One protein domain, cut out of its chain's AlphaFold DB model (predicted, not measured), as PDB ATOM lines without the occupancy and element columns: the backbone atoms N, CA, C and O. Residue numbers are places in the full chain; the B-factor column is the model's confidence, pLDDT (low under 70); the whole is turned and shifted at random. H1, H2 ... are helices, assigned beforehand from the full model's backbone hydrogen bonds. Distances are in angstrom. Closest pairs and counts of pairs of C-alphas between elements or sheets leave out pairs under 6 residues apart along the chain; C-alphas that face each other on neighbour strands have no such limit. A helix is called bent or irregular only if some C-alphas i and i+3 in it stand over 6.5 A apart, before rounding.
ATOM      1  N   HIS A   4     176.786 142.476 210.042       90.31
ATOM      2  CA  HIS A   4     177.989 142.587 210.879       90.31
ATOM      3  C   HIS A   4     179.070 143.492 210.278       90.31
ATOM      4  O   HIS A   4     179.676 144.284 210.991       90.31
ATOM      5  N   ALA A   5     179.297 143.405 208.966       88.19
ATOM      6  CA  ALA A   5     180.305 144.220 208.293       88.19
ATOM      7  C   ALA A   5     179.909 145.703 208.283       88.19
ATOM      8  O   ALA A   5     180.763 146.559 208.479       88.19
ATOM      9  N   LYS A   6     178.612 145.998 208.105       91.25
ATOM     10  CA  LYS A   6     178.087 147.364 208.234       91.25
ATOM     11  C   LYS A   6     178.292 147.898 209.652       91.25
ATOM     12  O   LYS A   6     178.807 148.994 209.801       91.25
ATOM     13  N   PHE A   7     177.965 147.103 210.674       93.75
ATOM     14  CA  PHE A   7     178.165 147.490 212.072       93.75
ATOM     15  C   PHE A   7     179.634 147.795 212.392       93.75
ATOM     16  O   PHE A   7     179.921 148.847 212.952       93.75
ATOM     17  N   ILE A   8     180.559 146.905 212.012       92.88
ATOM     18  CA  ILE A   8     181.995 147.105 212.257       92.88
ATOM     19  C   ILE A   8     182.491 148.352 211.518       92.88
ATOM     20  O   ILE A   8     183.186 149.159 212.121       92.88
ATOM     21  N   LEU A   9     182.089 148.553 210.256       92.94
ATOM     22  CA  LEU A   9     182.462 149.747 209.497       92.94
ATOM     23  C   LEU A   9     181.946 151.030 210.164       92.94
ATOM     24  O   LEU A   9     182.716 151.969 210.346       92.94
ATOM     25  N   SER A  10     180.672 151.066 210.561       94.50
ATOM     26  CA  SER A  10     180.101 152.205 211.286       94.50
ATOM     27  C   SER A  10     180.865 152.474 212.577       94.50
ATOM     28  O   SER A  10     181.205 153.621 212.851       94.50
ATOM     29  N   LEU A  11     181.192 151.427 213.340       93.94
ATOM     30  CA  LEU A  11     181.953 151.563 214.576       93.94
ATOM     31  C   LEU A  11     183.361 152.118 214.321       93.94
ATOM     32  O   LEU A  11     183.786 153.027 215.026       93.94
ATOM     33  N   SER A  12     184.059 151.633 213.290       93.19
ATOM     34  CA  SER A  12     185.369 152.156 212.887       93.19
ATOM     35  C   SER A  12     185.306 153.629 212.480       93.19
ATOM     36  O   SER A  12     186.197 154.390 212.845       93.19
ATOM     37  N   ILE A  13     184.248 154.052 211.777       95.06
ATOM     38  CA  ILE A  13     184.034 155.462 211.420       95.06
ATOM     39  C   ILE A  13     183.816 156.303 212.680       95.06
ATOM     40  O   ILE A  13     184.506 157.303 212.862       95.06
ATOM     41  N   PHE A  14     182.911 155.891 213.576       94.50
ATOM     42  CA  PHE A  14     182.674 156.606 214.836       94.50
ATOM     43  C   PHE A  14     183.942 156.724 215.675       94.50
ATOM     44  O   PHE A  14     184.205 157.771 216.259       94.50
ATOM     45  N   PHE A  15     184.753 155.672 215.695       92.88
ATOM     46  CA  PHE A  15     186.016 155.668 216.405       92.88
ATOM     47  C   PHE A  15     187.052 156.606 215.765       92.88
ATOM     48  O   PHE A  15     187.755 157.313 216.478       92.88
ATOM     49  N   GLY A  16     187.112 156.680 214.430       93.50
ATOM     50  CA  GLY A  16     187.946 157.654 213.720       93.50
ATOM     51  C   GLY A  16     187.527 159.103 213.989       93.50
ATOM     52  O   GLY A  16     188.377 159.953 214.237       93.50
ATOM     53  N   VAL A  17     186.216 159.375 214.014       94.25
ATOM     54  CA  VAL A  17     185.668 160.689 214.395       94.25
ATOM     55  C   VAL A  17     186.020 161.025 215.843       94.25
ATOM     56  O   VAL A  17     186.462 162.139 216.118       94.25
ATOM     57  N   TYR A  18     185.874 160.063 216.758       92.94
ATOM     58  CA  TYR A  18     186.288 160.213 218.151       92.94
ATOM     59  C   TYR A  18     187.783 160.536 218.267       92.94
ATOM     60  O   TYR A  18     188.139 161.470 218.976       92.94
ATOM     61  N   GLU A  19     188.660 159.820 217.559       92.38
ATOM     62  CA  GLU A  19     190.110 160.031 217.641       92.38
ATOM     63  C   GLU A  19     190.516 161.406 217.087       92.38
ATOM     64  O   GLU A  19     191.336 162.099 217.691       92.38
ATOM     65  N   LEU A  20     189.892 161.847 215.987       93.19
ATOM     66  CA  LEU A  20     190.086 163.193 215.446       93.19
ATOM     67  C   LEU A  20     189.620 164.262 216.443       93.19
ATOM     68  O   LEU A  20     190.354 165.208 216.729       93.19
ATOM     69  N   PHE A  21     188.425 164.093 217.011       91.75
ATOM     70  CA  PHE A  21     187.899 164.993 218.032       91.75
ATOM     71  C   PHE A  21     188.811 165.036 219.264       91.75
ATOM     72  O   PHE A  21     189.138 166.116 219.756       91.75
ATOM     73  N   ARG A  22     189.267 163.874 219.742       90.81
ATOM     74  CA  ARG A  22     190.202 163.729 220.861       90.81
ATOM     75  C   ARG A  22     191.476 164.522 220.599       90.81
ATOM     76  O   ARG A  22     191.865 165.309 221.453       90.81
ATOM     77  N   TYR A  23     192.087 164.351 219.427       90.06
ATOM     78  CA  TYR A  23     193.314 165.047 219.044       90.06
ATOM     79  C   TYR A  23     193.139 166.572 219.008       90.06
ATOM     80  O   TYR A  23     193.938 167.292 219.602       90.06
ATOM     81  N   LEU A  24     192.071 167.064 218.369       91.19
ATOM     82  CA  LEU A  24     191.810 168.502 218.236       91.19
ATOM     83  C   LEU A  24     191.466 169.175 219.567       91.19
ATOM     84  O   LEU A  24     191.802 170.335 219.781       91.19
ATOM     85  N   SER A  25     190.779 168.461 220.454       89.44
ATOM     86  CA  SER A  25     190.270 169.019 221.707       89.44
ATOM     87  C   SER A  25     191.239 168.872 222.886       89.44
ATOM     88  O   SER A  25     191.157 169.657 223.829       89.44
ATOM     89  N   LEU A  26     192.188 167.926 222.827       85.00
ATOM     90  CA  LEU A  26     193.160 167.660 223.897       85.00
ATOM     91  C   LEU A  26     193.882 168.918 224.419       85.00
ATOM     92  O   LEU A  26     193.954 169.065 225.637       85.00
ATOM     93  N   PRO A  27     194.390 169.832 223.562       85.50
ATOM     94  CA  PRO A  27     195.114 171.022 224.021       85.50
ATOM     95  C   PRO A  27     194.265 171.984 224.862       85.50
ATOM     96  O   PRO A  27     194.801 172.737 225.666       85.50
ATOM     97  N   TYR A  28     192.941 171.950 224.698       83.25
ATOM     98  CA  TYR A  28     192.010 172.910 225.301       83.25
ATOM     99  C   TYR A  28     191.308 172.374 226.554       83.25
ATOM    100  O   TYR A  28     190.622 173.111 227.255       83.25
ATOM    101  N   ILE A  29     191.455 171.078 226.831       80.00
ATOM    102  CA  ILE A  29     190.638 170.341 227.804       80.00
ATOM    103  C   ILE A  29     191.423 169.978 229.077       80.00
ATOM    104  O   ILE A  29     190.858 169.485 230.047       80.00
ATOM    105  N   GLN A  30     192.721 170.289 229.133       71.00
ATOM    106  CA  GLN A  30     193.599 169.897 230.244       71.00
ATOM    107  C   GLN A  30     193.416 170.710 231.540       71.00
ATOM    108  O   GLN A  30     194.018 170.362 232.553       71.00
ATOM    109  N   SER A  31     192.597 171.770 231.559       73.62
ATOM    110  CA  SER A  31     192.399 172.596 232.759       73.62
ATOM    111  C   SER A  31     190.947 173.048 232.967       73.62
ATOM    112  O   SER A  31     190.144 173.112 232.033       73.62
ATOM    113  N   GLY A  32     190.596 173.332 234.226       78.38
ATOM    114  CA  GLY A  32     189.294 173.878 234.621       78.38
ATOM    115  C   GLY A  32     188.094 172.995 234.250       78.38
ATOM    116  O   GLY A  32     188.143 171.770 234.362       78.38
ATOM    117  N   ILE A  33     187.008 173.630 233.797       77.69
ATOM    118  CA  ILE A  33     185.763 172.964 233.364       77.69
ATOM    119  C   ILE A  33     186.017 172.006 232.189       77.69
ATOM    120  O   ILE A  33     185.350 170.975 232.083       77.69
ATOM    121  N   GLY A  34     187.022 172.296 231.354       78.94
ATOM    122  CA  GLY A  34     187.453 171.412 230.274       78.94
ATOM    123  C   GLY A  34     187.794 170.013 230.787       78.94
ATOM    124  O   GLY A  34     187.309 169.032 230.232       78.94
ATOM    125  N   ASN A  35     188.500 169.902 231.914       80.25
ATOM    126  CA  ASN A  35     188.900 168.605 232.465       80.25
ATOM    127  C   ASN A  35     187.687 167.752 232.890       80.25
ATOM    128  O   ASN A  35     187.642 166.548 232.650       80.25
ATOM    129  N   ILE A  36     186.646 168.386 233.440       80.50
ATOM    130  CA  ILE A  36     185.391 167.698 233.781       80.50
ATOM    131  C   ILE A  36     184.683 167.212 232.511       80.50
ATOM    132  O   ILE A  36     184.239 166.064 232.452       80.50
ATOM    133  N   ALA A  37     184.620 168.052 231.473       80.56
ATOM    134  CA  ALA A  37     184.061 167.664 230.181       80.56
ATOM    135  C   ALA A  37     184.841 166.498 229.541       80.56
ATOM    136  O   ALA A  37     184.226 165.623 228.929       80.56
ATOM    137  N   SER A  38     186.161 166.429 229.754       82.06
ATOM    138  CA  SER A  38     187.015 165.311 229.328       82.06
ATOM    139  C   SER A  38     186.508 163.974 229.860       82.06
ATOM    140  O   SER A  38     186.343 163.032 229.090       82.06
ATOM    141  N   PHE A  39     186.178 163.882 231.156       79.31
ATOM    142  CA  PHE A  39     185.702 162.629 231.758       79.31
ATOM    143  C   PHE A  39     184.433 162.084 231.100       79.31
ATOM    144  O   PHE A  39     184.228 160.874 231.062       79.31
ATOM    145  N   VAL A  40     183.587 162.951 230.548       79.12
ATOM    146  CA  VAL A  40     182.384 162.520 229.832       79.12
ATOM    147  C   VAL A  40     182.717 162.228 228.371       79.12
ATOM    148  O   VAL A  40     182.473 161.130 227.879       79.12
ATOM    149  N   ILE A  41     183.306 163.190 227.666       80.81
ATOM    150  CA  ILE A  41     183.431 163.117 226.210       80.81
ATOM    151  C   ILE A  41     184.563 162.171 225.801       80.81
ATOM    152  O   ILE A  41     184.389 161.342 224.910       80.81
ATOM    153  N   HIS A  42     185.709 162.237 226.474       85.81
ATOM    154  CA  HIS A  42     186.899 161.477 226.097       85.81
ATOM    155  C   HIS A  42     186.936 160.076 226.694       85.81
ATOM    156  O   HIS A  42     187.580 159.198 226.137       85.81
ATOM    157  N   TYR A  43     186.248 159.835 227.809       87.50
ATOM    158  CA  TYR A  43     186.231 158.512 228.438       87.50
ATOM    159  C   TYR A  43     184.929 157.782 228.120       87.50
ATOM    160  O   TYR A  43     184.976 156.681 227.573       87.50
ATOM    161  N   ALA A  44     183.765 158.374 228.411       87.25
ATOM    162  CA  ALA A  44     182.499 157.656 228.275       87.25
ATOM    163  C   ALA A  44     182.207 157.274 226.819       87.25
ATOM    164  O   ALA A  44     181.849 156.125 226.563       87.25
ATOM    165  N   VAL A  45     182.420 158.177 225.854       88.62
ATOM    166  CA  VAL A  45     182.224 157.868 224.422       88.62
ATOM    167  C   VAL A  45     183.174 156.757 223.979       88.62
ATOM    168  O   VAL A  45     182.748 155.758 223.403       88.62
ATOM    169  N   ALA A  46     184.454 156.905 224.302       90.06
ATOM    170  CA  ALA A  46     185.509 155.989 223.899       90.06
ATOM    171  C   ALA A  46     185.259 154.557 224.406       90.06
ATOM    172  O   ALA A  46     185.279 153.595 223.635       90.06
ATOM    173  N   TYR A  47     184.942 154.418 225.697       90.56
ATOM    174  CA  TYR A  47     184.613 153.127 226.295       90.56
ATOM    175  C   TYR A  47     183.244 152.599 225.854       90.56
ATOM    176  O   TYR A  47     183.090 151.385 225.753       90.56
ATOM    177  N   SER A  48     182.278 153.461 225.515       91.75
ATOM    178  CA  SER A  48     180.991 153.025 224.950       91.75
ATOM    179  C   SER A  48     181.169 152.366 223.583       91.75
ATOM    180  O   SER A  48     180.577 151.320 223.327       91.75
ATOM    181  N   LEU A  49     182.034 152.916 222.721       92.00
ATOM    182  CA  LEU A  49     182.361 152.301 221.429       92.00
ATOM    183  C   LEU A  49     183.010 150.922 221.616       92.00
ATOM    184  O   LEU A  49     182.636 149.961 220.939       92.00
ATOM    185  N   LEU A  50     183.938 150.801 222.569       93.19
ATOM    186  CA  LEU A  50     184.554 149.516 222.903       93.19
ATOM    187  C   LEU A  50     183.530 148.525 223.480       93.19
ATOM    188  O   LEU A  50     183.529 147.350 223.118       93.19
ATOM    189  N   PHE A  51     182.624 148.997 224.336       93.50
ATOM    190  CA  PHE A  51     181.555 148.188 224.914       93.50
ATOM    191  C   PHE A  51     180.601 147.656 223.837       93.50
ATOM    192  O   PHE A  51     180.288 146.467 223.819       93.50
ATOM    193  N   MET A  52     180.210 148.499 222.876       94.69
ATOM    194  CA  MET A  52     179.406 148.090 221.721       94.69
ATOM    195  C   MET A  52     180.097 147.006 220.886       94.69
ATOM    196  O   MET A  52     179.430 146.076 220.424       94.69
ATOM    197  N   LEU A  53     181.421 147.094 220.700       95.25
ATOM    198  CA  LEU A  53     182.187 146.021 220.063       95.25
ATOM    199  C   LEU A  53     182.095 144.734 220.882       95.25
ATOM    200  O   LEU A  53     181.745 143.695 220.327       95.25
ATOM    201  N   GLY A  54     182.362 144.817 222.189       94.56
ATOM    202  CA  GLY A  54     182.327 143.685 223.116       94.56
ATOM    203  C   GLY A  54     180.989 142.944 223.105       94.56
ATOM    204  O   GLY A  54     180.973 141.723 222.980       94.56
ATOM    205  N   LEU A  55     179.867 143.670 223.111       94.19
ATOM    206  CA  LEU A  55     178.526 143.084 222.992       94.19
ATOM    207  C   LEU A  55     178.285 142.381 221.650       94.19
ATOM    208  O   LEU A  55     177.462 141.470 221.564       94.19
ATOM    209  N   ARG A  56     178.978 142.797 220.584       94.88
ATOM    210  CA  ARG A  56     178.825 142.199 219.256       94.88
ATOM    211  C   ARG A  56     179.674 140.942 219.079       94.88
ATOM    212  O   ARG A  56     179.230 140.058 218.345       94.88
ATOM    213  N   ILE A  57     180.840 140.842 219.726       94.50
ATOM    214  CA  ILE A  57     181.790 139.721 219.579       94.50
ATOM    215  C   ILE A  57     181.120 138.331 219.652       94.50
ATOM    216  O   ILE A  57     181.368 137.546 218.735       94.50
ATOM    217  N   PRO A  58     180.221 138.020 220.613       94.19
ATOM    218  CA  PRO A  58     179.588 136.698 220.703       94.19
ATOM    219  C   PRO A  58     178.748 136.300 219.482       94.19
ATOM    220  O   PRO A  58     178.523 135.120 219.245       94.19
ATOM    221  N   SER A  59     178.283 137.281 218.700       94.62
ATOM    222  CA  SER A  59     177.492 137.051 217.482       94.62
ATOM    223  C   SER A  59     178.335 136.893 216.211       94.62
ATOM    224  O   SER A  59     177.781 136.675 215.135       94.62
ATOM    225  N   LEU A  60     179.658 137.062 216.300       95.00
ATOM    226  CA  LEU A  60     180.559 136.993 215.153       95.00
ATOM    227  C   LEU A  60     181.110 135.582 214.964       95.00
ATOM    228  O   LEU A  60     181.416 134.874 215.921       95.00
ATOM    229  N   VAL A  61     181.331 135.197 213.708       95.06
ATOM    230  CA  VAL A  61     182.063 133.959 213.409       95.06
ATOM    231  C   VAL A  61     183.565 134.158 213.624       95.06
ATOM    232  O   VAL A  61     184.098 135.254 213.429       95.06
ATOM    233  N   LYS A  62     184.285 133.079 213.949       95.06
ATOM    234  CA  LYS A  62     185.734 133.101 214.238       95.06
ATOM    235  C   LYS A  62     186.563 133.849 213.185       95.06
ATOM    236  O   LYS A  62     187.444 134.627 213.540       95.06
ATOM    237  N   SER A  63     186.256 133.688 211.895       95.62
ATOM    238  CA  SER A  63     186.972 134.382 210.812       95.62
ATOM    239  C   SER A  63     186.807 135.907 210.842       95.62
ATOM    240  O   SER A  63     187.725 136.628 210.457       95.62
ATOM    241  N   GLN A  64     185.672 136.424 211.319       95.75
ATOM    242  CA  GLN A  64     185.457 137.863 211.499       95.75
ATOM    243  C   GLN A  64     186.266 138.394 212.685       95.75
ATOM    244  O   GLN A  64     186.879 139.452 212.574       95.75
ATOM    245  N   ILE A  65     186.327 137.639 213.783       96.88
ATOM    246  CA  ILE A  65     187.104 138.005 214.976       96.88
ATOM    247  C   ILE A  65     188.604 138.010 214.657       96.88
ATOM    248  O   ILE A  65     189.310 138.933 215.048       96.88
ATOM    249  N   ILE A  66     189.083 137.051 213.855       97.56
ATOM    250  CA  ILE A  66     190.464 137.043 213.346       97.56
ATOM    251  C   ILE A  66     190.751 138.304 212.520       97.56
ATOM    252  O   ILE A  66     191.780 138.939 212.727       97.56
ATOM    253  N   LYS A  67     189.840 138.715 211.625       96.50
ATOM    254  CA  LYS A  67     190.006 139.956 210.847       96.50
ATOM    255  C   LYS A  67     190.078 141.193 211.745       96.50
ATOM    256  O   LYS A  67     190.936 142.039 211.517       96.50
ATOM    257  N   ILE A  68     189.220 141.283 212.766       96.50
ATOM    258  CA  ILE A  68     189.267 142.361 213.770       96.50
ATOM    259  C   ILE A  68     190.617 142.348 214.494       96.50
ATOM    260  O   ILE A  68     191.252 143.393 214.615       96.50
ATOM    261  N   SER A  69     191.069 141.174 214.936       97.75
ATOM    262  CA  SER A  69     192.334 140.996 215.649       97.75
ATOM    263  C   SER A  69     193.531 141.442 214.808       97.75
ATOM    264  O   SER A  69     194.299 142.292 215.246       97.75
ATOM    265  N   ILE A  70     193.643 140.955 213.567       98.19
ATOM    266  CA  ILE A  70     194.736 141.310 212.651       98.19
ATOM    267  C   ILE A  70     194.722 142.807 212.341       98.19
ATOM    268  O   ILE A  70     195.764 143.447 212.429       98.19
ATOM    269  N   ALA A  71     193.557 143.390 212.038       97.12
ATOM    270  CA  ALA A  71     193.458 144.823 211.762       97.12
ATOM    271  C   ALA A  71     193.950 145.671 212.948       97.12
ATOM    272  O   ALA A  71     194.695 146.633 212.762       97.12
ATOM    273  N   ASN A  72     193.577 145.290 214.171       97.81
ATOM    274  CA  ASN A  72     194.011 145.984 215.381       97.81
ATOM    275  C   ASN A  72     195.492 145.735 215.707       97.81
ATOM    276  O   ASN A  72     196.171 146.665 216.130       97.81
ATOM    277  N   LEU A  73     196.030 144.543 215.439       98.44
ATOM    278  CA  LEU A  73     197.467 144.280 215.543       98.44
ATOM    279  C   LEU A  73     198.267 145.167 214.586       98.44
ATOM    280  O   LEU A  73     199.250 145.783 214.988       98.44
ATOM    281  N   THR A  74     197.836 145.257 213.326       98.25
ATOM    282  CA  THR A  74     198.487 146.104 212.324       98.25
ATOM    283  C   THR A  74     198.458 147.569 212.747       98.25
ATOM    284  O   THR A  74     199.498 148.221 212.716       98.25
ATOM    285  N   LEU A  75     197.308 148.080 213.203       97.19
ATOM    286  CA  LEU A  75     197.203 149.445 213.730       97.19
ATOM    287  C   LEU A  75     198.144 149.672 214.919       97.19
ATOM    288  O   LEU A  75     198.881 150.655 214.929       97.19
ATOM    289  N   PHE A  76     198.160 148.750 215.883       97.75
ATOM    290  CA  PHE A  76     199.035 148.828 217.048       97.75
ATOM    291  C   PHE A  76     200.514 148.903 216.644       97.75
ATOM    292  O   PHE A  76     201.224 149.791 217.112       97.75
ATOM    293  N   ILE A  77     200.967 148.027 215.740       98.06
ATOM    294  CA  ILE A  77     202.356 148.004 215.260       98.06
ATOM    295  C   ILE A  77     202.706 149.305 214.534       98.06
ATOM    296  O   ILE A  77     203.741 149.900 214.827       98.06
ATOM    297  N   LEU A  78     201.845 149.772 213.622       97.75
ATOM    298  CA  LEU A  78     202.086 151.004 212.863       97.75
ATOM    299  C   LEU A  78     202.219 152.218 213.789       97.75
ATOM    300  O   LEU A  78     203.158 153.001 213.646       97.75
ATOM    301  N   ILE A  79     201.321 152.351 214.768       96.38
ATOM    302  CA  ILE A  79     201.364 153.464 215.720       96.38
ATOM    303  C   ILE A  79     202.566 153.329 216.660       96.38
ATOM    304  O   ILE A  79     203.284 154.304 216.864       96.38
ATOM    305  N   SER A  80     202.835 152.129 217.188       96.88
ATOM    306  CA  SER A  80     204.002 151.870 218.041       96.88
ATOM    307  C   SER A  80     205.305 152.241 217.337       96.88
ATOM    308  O   SER A  80     206.195 152.820 217.956       96.88
ATOM    309  N   PHE A  81     205.426 151.900 216.054       97.69
ATOM    310  CA  PHE A  81     206.606 152.200 215.254       97.69
ATOM    311  C   PHE A  81     206.728 153.703 214.966       97.69
ATOM    312  O   PHE A  81     207.806 154.270 215.126       97.69
ATOM    313  N   GLY A  82     205.621 154.379 214.639       97.19
ATOM    314  CA  GLY A  82     205.601 155.837 214.482       97.19
ATOM    315  C   GLY A  82     205.995 156.583 215.764       97.19
ATOM    316  O   GLY A  82     206.781 157.531 215.717       97.19
ATOM    317  N   LEU A  83     205.522 156.119 216.924       95.81
ATOM    318  CA  LEU A  83     205.931 156.640 218.231       95.81
ATOM    319  C   LEU A  83     207.419 156.386 218.498       95.81
ATOM    320  O   LEU A  83     208.112 157.289 218.960       95.81
ATOM    321  N   PHE A  84     207.929 155.199 218.163       97.06
ATOM    322  CA  PHE A  84     209.347 154.877 218.318       97.06
ATOM    323  C   PHE A  84     210.246 155.808 217.498       97.06
ATOM    324  O   PHE A  84     211.217 156.335 218.035       97.06
ATOM    325  N   ILE A  85     209.901 156.067 216.233       97.69
ATOM    326  CA  ILE A  85     210.645 157.008 215.379       97.69
ATOM    327  C   ILE A  85     210.615 158.423 215.966       97.69
ATOM    328  O   ILE A  85     211.625 159.119 215.952       97.69
ATOM    329  N   THR A  86     209.464 158.842 216.496       96.44
ATOM    330  CA  THR A  86     209.253 160.212 216.985       96.44
ATOM    331  C   THR A  86     209.969 160.479 218.310       96.44
ATOM    332  O   THR A  86     210.545 161.545 218.501       96.44
ATOM    333  N   TYR A  87     209.930 159.521 219.239       95.88
ATOM    334  CA  TYR A  87     210.436 159.689 220.606       95.88
ATOM    335  C   TYR A  87     211.771 158.977 220.864       95.88
ATOM    336  O   TYR A  87     212.314 159.088 221.962       95.88
ATOM    337  N   GLY A  88     212.283 158.211 219.896       96.31
ATOM    338  CA  GLY A  88     213.521 157.432 220.015       96.31
ATOM    339  C   GLY A  88     213.447 156.270 221.013       96.31
ATOM    340  O   GLY A  88     214.474 155.688 221.358       96.31
ATOM    341  N   LYS A  89     212.253 155.940 221.518       95.25
ATOM    342  CA  LYS A  89     212.030 154.887 222.517       95.25
ATOM    343  C   LYS A  89     210.649 154.265 222.374       95.25
ATOM    344  O   LYS A  89     209.719 154.887 221.861       95.25
ATOM    345  N   PHE A  90     210.507 153.038 222.869       94.50
ATOM    346  CA  PHE A  90     209.202 152.393 222.967       94.50
ATOM    347  C   PHE A  90     208.329 153.137 223.982       94.50
ATOM    348  O   PHE A  90     208.774 153.416 225.096       94.50
ATOM    349  N   ILE A  91     207.090 153.437 223.590       95.31
ATOM    350  CA  ILE A  91     206.091 154.060 224.459       95.31
ATOM    351  C   ILE A  91     205.123 152.971 224.934       95.31
ATOM    352  O   ILE A  91     204.372 152.428 224.114       95.31
ATOM    353  N   PRO A  92     205.121 152.626 226.232       93.56
ATOM    354  CA  PRO A  92     204.139 151.720 226.806       93.56
ATOM    355  C   PRO A  92     202.706 152.173 226.516       93.56
ATOM    356  O   PRO A  92     202.371 153.351 226.618       93.56
ATOM    357  N   THR A  93     201.817 151.230 226.206       93.12
ATOM    358  CA  THR A  93     200.401 151.540 225.929       93.12
ATOM    359  C   THR A  93     199.693 152.193 227.117       93.12
ATOM    360  O   THR A  93     198.745 152.951 226.917       93.12
ATOM    361  N   GLN A  94     200.161 151.934 228.342       88.56
ATOM    362  CA  GLN A  94     199.617 152.521 229.570       88.56
ATOM    363  C   GLN A  94     199.773 154.046 229.617       88.56
ATOM    364  O   GLN A  94     198.879 154.717 230.130       88.56
ATOM    365  N   ASP A  95     200.830 154.596 229.016       88.88
ATOM    366  CA  ASP A  95     201.093 156.042 229.007       88.88
ATOM    367  C   ASP A  95     200.049 156.808 228.176       88.88
ATOM    368  O   ASP A  95     199.821 157.996 228.386       88.88
ATOM    369  N   LEU A  96     199.371 156.120 227.249       88.31
ATOM    370  CA  LEU A  96     198.363 156.685 226.343       88.31
ATOM    371  C   LEU A  96     196.960 156.101 226.583       88.31
ATOM    372  O   LEU A  96     196.115 156.077 225.677       88.31
ATOM    373  N   LYS A  97     196.717 155.634 227.815       85.81
ATOM    374  CA  LYS A  97     195.421 155.126 228.283       85.81
ATOM    375  C   LYS A  97     194.430 156.245 228.628       85.81
ATOM    376  O   LYS A  97     193.226 156.003 228.597       85.81
ATOM    377  N   TYR A  98     194.907 157.446 228.958       82.81
ATOM    378  CA  TYR A  98     194.085 158.522 229.514       82.81
ATOM    379  C   TYR A  98     194.379 159.885 228.854       82.81
ATOM    380  O   TYR A  98     195.436 160.457 229.107       82.81
ATOM    381  N   PRO A  99     193.459 160.429 228.033       84.69
ATOM    382  CA  PRO A  99     192.254 159.778 227.520       84.69
ATOM    383  C   PRO A  99     192.598 158.653 226.529       84.69
ATOM    384  O   PRO A  99     193.604 158.752 225.817       84.69
ATOM    385  N   PRO A 100     191.778 157.592 226.458       86.81
ATOM    386  CA  PRO A 100     192.123 156.394 225.712       86.81
ATOM    387  C   PRO A 100     192.226 156.688 224.218       86.81
ATOM    388  O   PRO A 100     191.307 157.217 223.589       86.81
ATOM    389  N   SER A 101     193.389 156.354 223.672       91.00
ATOM    390  CA  SER A 101     193.738 156.549 222.270       91.00
ATOM    391  C   SER A 101     193.537 155.278 221.450       91.00
ATOM    392  O   SER A 101     193.489 154.163 221.984       91.00
ATOM    393  N   ILE A 102     193.529 155.431 220.125       93.81
ATOM    394  CA  ILE A 102     193.606 154.298 219.194       93.81
ATOM    395  C   ILE A 102     194.817 153.388 219.451       93.81
ATOM    396  O   ILE A 102     194.722 152.179 219.248       93.81
ATOM    397  N   TYR A 103     195.935 153.920 219.956       95.31
ATOM    398  CA  TYR A 103     197.110 153.116 220.297       95.31
ATOM    399  C   TYR A 103     196.814 152.119 221.424       95.31
ATOM    400  O   TYR A 103     197.061 150.922 221.286       95.31
ATOM    401  N   TYR A 104     196.213 152.597 222.515       95.25
ATOM    402  CA  TYR A 104     195.832 151.749 223.644       95.25
ATOM    403  C   TYR A 104     194.735 150.746 223.258       95.25
ATOM    404  O   TYR A 104     194.815 149.560 223.585       95.25
ATOM    405  N   PHE A 105     193.716 151.205 222.529       95.19
ATOM    406  CA  PHE A 105     192.583 150.358 222.172       95.19
ATOM    407  C   PHE A 105     192.901 149.316 221.106       95.19
ATOM    408  O   PHE A 105     192.414 148.195 221.222       95.19
ATOM    409  N   SER A 106     193.735 149.629 220.115       96.81
ATOM    410  CA  SER A 106     194.162 148.636 219.123       96.81
ATOM    411  C   SER A 106     194.889 147.465 219.790       96.81
ATOM    412  O   SER A 106     194.540 146.308 219.559       96.81
ATOM    413  N   TYR A 107     195.788 147.744 220.737       97.19
ATOM    414  CA  TYR A 107     196.389 146.714 221.584       97.19
ATOM    415  C   TYR A 107     195.336 145.915 222.376       97.19
ATOM    416  O   TYR A 107     195.315 144.683 222.322       97.19
ATOM    417  N   ALA A 108     194.434 146.597 223.089       95.75
ATOM    418  CA  ALA A 108     193.443 145.939 223.941       95.75
ATOM    419  C   ALA A 108     192.469 145.051 223.146       95.75
ATOM    420  O   ALA A 108     192.178 143.928 223.562       95.75
ATOM    421  N   ILE A 109     191.986 145.524 221.993       97.06
ATOM    422  CA  ILE A 109     191.074 144.782 221.113       97.06
ATOM    423  C   ILE A 109     191.786 143.573 220.510       97.06
ATOM    424  O   ILE A 109     191.195 142.494 220.463       97.06
ATOM    425  N   PHE A 110     193.042 143.725 220.084       98.00
ATOM    426  CA  PHE A 110     193.856 142.616 219.591       98.00
ATOM    427  C   PHE A 110     193.968 141.494 220.635       98.00
ATOM    428  O   PHE A 110     193.564 140.360 220.364       98.00
ATOM    429  N   ILE A 111     194.430 141.820 221.847       97.19
ATOM    430  CA  ILE A 111     194.602 140.836 222.925       97.19
ATOM    431  C   ILE A 111     193.262 140.206 223.312       97.19
ATOM    432  O   ILE A 111     193.158 138.984 223.392       97.19
ATOM    433  N   SER A 112     192.212 141.012 223.478       96.44
ATOM    434  CA  SER A 112     190.877 140.512 223.838       96.44
ATOM    435  C   SER A 112     190.300 139.585 222.764       96.44
ATOM    436  O   SER A 112     189.683 138.573 223.086       96.44
ATOM    437  N   SER A 113     190.538 139.885 221.483       97.31
ATOM    438  CA  SER A 113     190.091 139.043 220.368       97.31
ATOM    439  C   SER A 113     190.831 137.706 220.333       97.31
ATOM    440  O   SER A 113     190.212 136.678 220.074       97.31
ATOM    441  N   ILE A 114     192.139 137.698 220.620       97.12
ATOM    442  CA  ILE A 114     192.912 136.456 220.772       97.12
ATOM    443  C   ILE A 114     192.360 135.628 221.931       97.12
ATOM    444  O   ILE A 114     192.051 134.455 221.739       97.12
ATOM    445  N   LEU A 115     192.195 136.235 223.109       95.75
ATOM    446  CA  LEU A 115     191.663 135.540 224.283       95.75
ATOM    447  C   LEU A 115     190.276 134.957 224.009       95.75
ATOM    448  O   LEU A 115     190.004 133.827 224.393       95.75
ATOM    449  N   TRP A 116     189.426 135.681 223.278       96.38
ATOM    450  CA  TRP A 116     188.129 135.167 222.856       96.38
ATOM    451  C   TRP A 116     188.252 133.943 221.940       96.38
ATOM    452  O   TRP A 116     187.569 132.942 222.151       96.38
ATOM    453  N   ILE A 117     189.133 133.995 220.935       96.81
ATOM    454  CA  ILE A 117     189.345 132.895 219.978       96.81
ATOM    455  C   ILE A 117     189.790 131.604 220.678       96.81
ATOM    456  O   ILE A 117     189.376 130.525 220.250       96.81
ATOM    457  N   TYR A 118     190.615 131.722 221.719       96.56
ATOM    458  CA  TYR A 118     191.164 130.596 222.481       96.56
ATOM    459  C   TYR A 118     190.438 130.343 223.810       96.56
ATOM    460  O   TYR A 118     190.913 129.554 224.620       96.56
ATOM    461  N   SER A 119     189.293 130.987 224.046       94.75
ATOM    462  CA  SER A 119     188.567 130.924 225.324       94.75
ATOM    463  C   SER A 119     188.253 129.491 225.760       94.75
ATOM    464  O   SER A 119     188.547 129.127 226.890       94.75
ATOM    465  N   VAL A 120     187.763 128.650 224.845       94.56
ATOM    466  CA  VAL A 120     187.446 127.237 225.126       94.56
ATOM    467  C   VAL A 120     188.686 126.443 225.544       94.56
ATOM    468  O   VAL A 120     188.638 125.663 226.493       94.56
ATOM    469  N   ASP A 121     189.811 126.644 224.857       96.50
ATOM    470  CA  ASP A 121     191.064 125.954 225.175       96.50
ATOM    471  C   ASP A 121     191.608 126.413 226.535       96.50
ATOM    472  O   ASP A 121     192.039 125.592 227.348       96.50
ATOM    473  N   ILE A 122     191.532 127.719 226.808       95.50
ATOM    474  CA  ILE A 122     191.916 128.318 228.089       95.50
ATOM    475  C   ILE A 122     191.042 127.756 229.216       95.50
ATOM    476  O   ILE A 122     191.582 127.301 230.225       95.50
ATOM    477  N   ASP A 123     189.723 127.710 229.038       95.50
ATOM    478  CA  ASP A 123     188.788 127.176 230.030       95.50
ATOM    479  C   ASP A 123     189.079 125.704 230.337       95.50
ATOM    480  O   ASP A 123     189.164 125.321 231.504       95.50
ATOM    481  N   ASN A 124     189.333 124.882 229.313       97.06
ATOM    482  CA  ASN A 124     189.699 123.475 229.490       97.06
ATOM    483  C   ASN A 124     190.977 123.309 230.331       97.06
ATOM    484  O   ASN A 124     191.039 122.450 231.219       97.06
ATOM    485  N   ILE A 125     191.992 124.145 230.092       97.19
ATOM    486  CA  ILE A 125     193.227 124.157 230.887       97.19
ATOM    487  C   ILE A 125     192.926 124.583 232.328       97.19
ATOM    488  O   ILE A 125     193.355 123.902 233.261       97.19
ATOM    489  N   LEU A 126     192.158 125.661 232.520       96.69
ATOM    490  CA  LEU A 126     191.786 126.194 233.834       96.69
ATOM    491  C   LEU A 126     190.966 125.200 234.666       96.69
ATOM    492  O   LEU A 126     191.163 125.109 235.880       96.69
ATOM    493  N   ILE A 127     190.076 124.438 234.028       97.06
ATOM    494  CA  ILE A 127     189.320 123.350 234.658       97.06
ATOM    495  C   ILE A 127     190.281 122.247 235.108       97.06
ATOM    496  O   ILE A 127     190.230 121.827 236.265       97.06
ATOM    497  N   LYS A 128     191.206 121.821 234.238       97.06
ATOM    498  CA  LYS A 128     192.181 120.759 234.542       97.06
ATOM    499  C   LYS A 128     193.065 121.101 235.744       97.06
ATOM    500  O   LYS A 128     193.332 120.230 236.569       97.06
ATOM    501  N   ILE A 129     193.489 122.359 235.867       97.38
ATOM    502  CA  ILE A 129     194.306 122.838 236.996       97.38
ATOM    503  C   ILE A 129     193.474 123.353 238.182       97.38
ATOM    504  O   ILE A 129     194.042 123.867 239.142       97.38
TER     505      ILE A 129
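AT A GLANCE: This is residues 4 to 129 of the 209 residues of an uncharacterized protein of Calothrix sp. HK-06 (UniProt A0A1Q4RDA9). A long helical hairpin, H1 and H2, and the long helix H3 spread as a V from the link between H2 and H3, with H5 packed on H3 inside the opening. The short H4 packs on residues 103 to 107 of H5, and H6 sticks out beyond the other end of H5 as an arm. The printed part has 126 residues with six named helices, H1 to H6 in order, and no named strand: all helix. It is only just compact, close to loose, with a radius of gyration of the C-alphas of 16.5 A, and spans 52 by 34 by 29 A.

HOW THE PARTS SIT: Start with H1, residues 4 to 29, and H2, residues 33 to 59: this hairpin touches at a shallow tilt of 15 degrees, opposite ways, closest at the C-alphas of Ile 29 and Asn 35, 5.3 A. Next, H3, residues 62 to 87, touches H5, residues 102 to 117, closest at the C-alphas of Ser 69 and Phe 110, 4.5 A; they run opposite ways at a shallow tilt of 32 degrees, only just short of steep. H2 and H5 are near each other. H4, residues 93 to 96, touches H5, closest at the C-alphas of Thr 93 and Tyr 104, 5.1 A. H6, residues 119 to 128, and H5 meet only through their link. Every O i to N i+4 pair is within hydrogen-bond range in H3, H5 and H6, against 20 of 22 in H1 and 17 of 23 in H2; H4 is too short for one.

IN THESE COORDINATES: Find C-alpha 4 at (177.989, 142.587, 210.879); H1 runs 34.9 A, with a kink of 36 degrees near residue 23. H1 is irregular, C-alphas 24 and 27 being 7.1 A apart, and H2, 40.1 A, only just, C-alphas 55 and 58 being 6.9 A apart. H3 runs 36.8 A, H4 5.5 A, H5 21.8 A and H6 14.2 A, to C-alpha 128 at (192.181, 120.759, 234.542).

THE WHOLE: Look farthest between the C-alphas of Gly 32 and Lys 128, 53.2 A apart. The printed part has no cut, its five links between helices are tight, and no printed residue is under 70 in pLDDT.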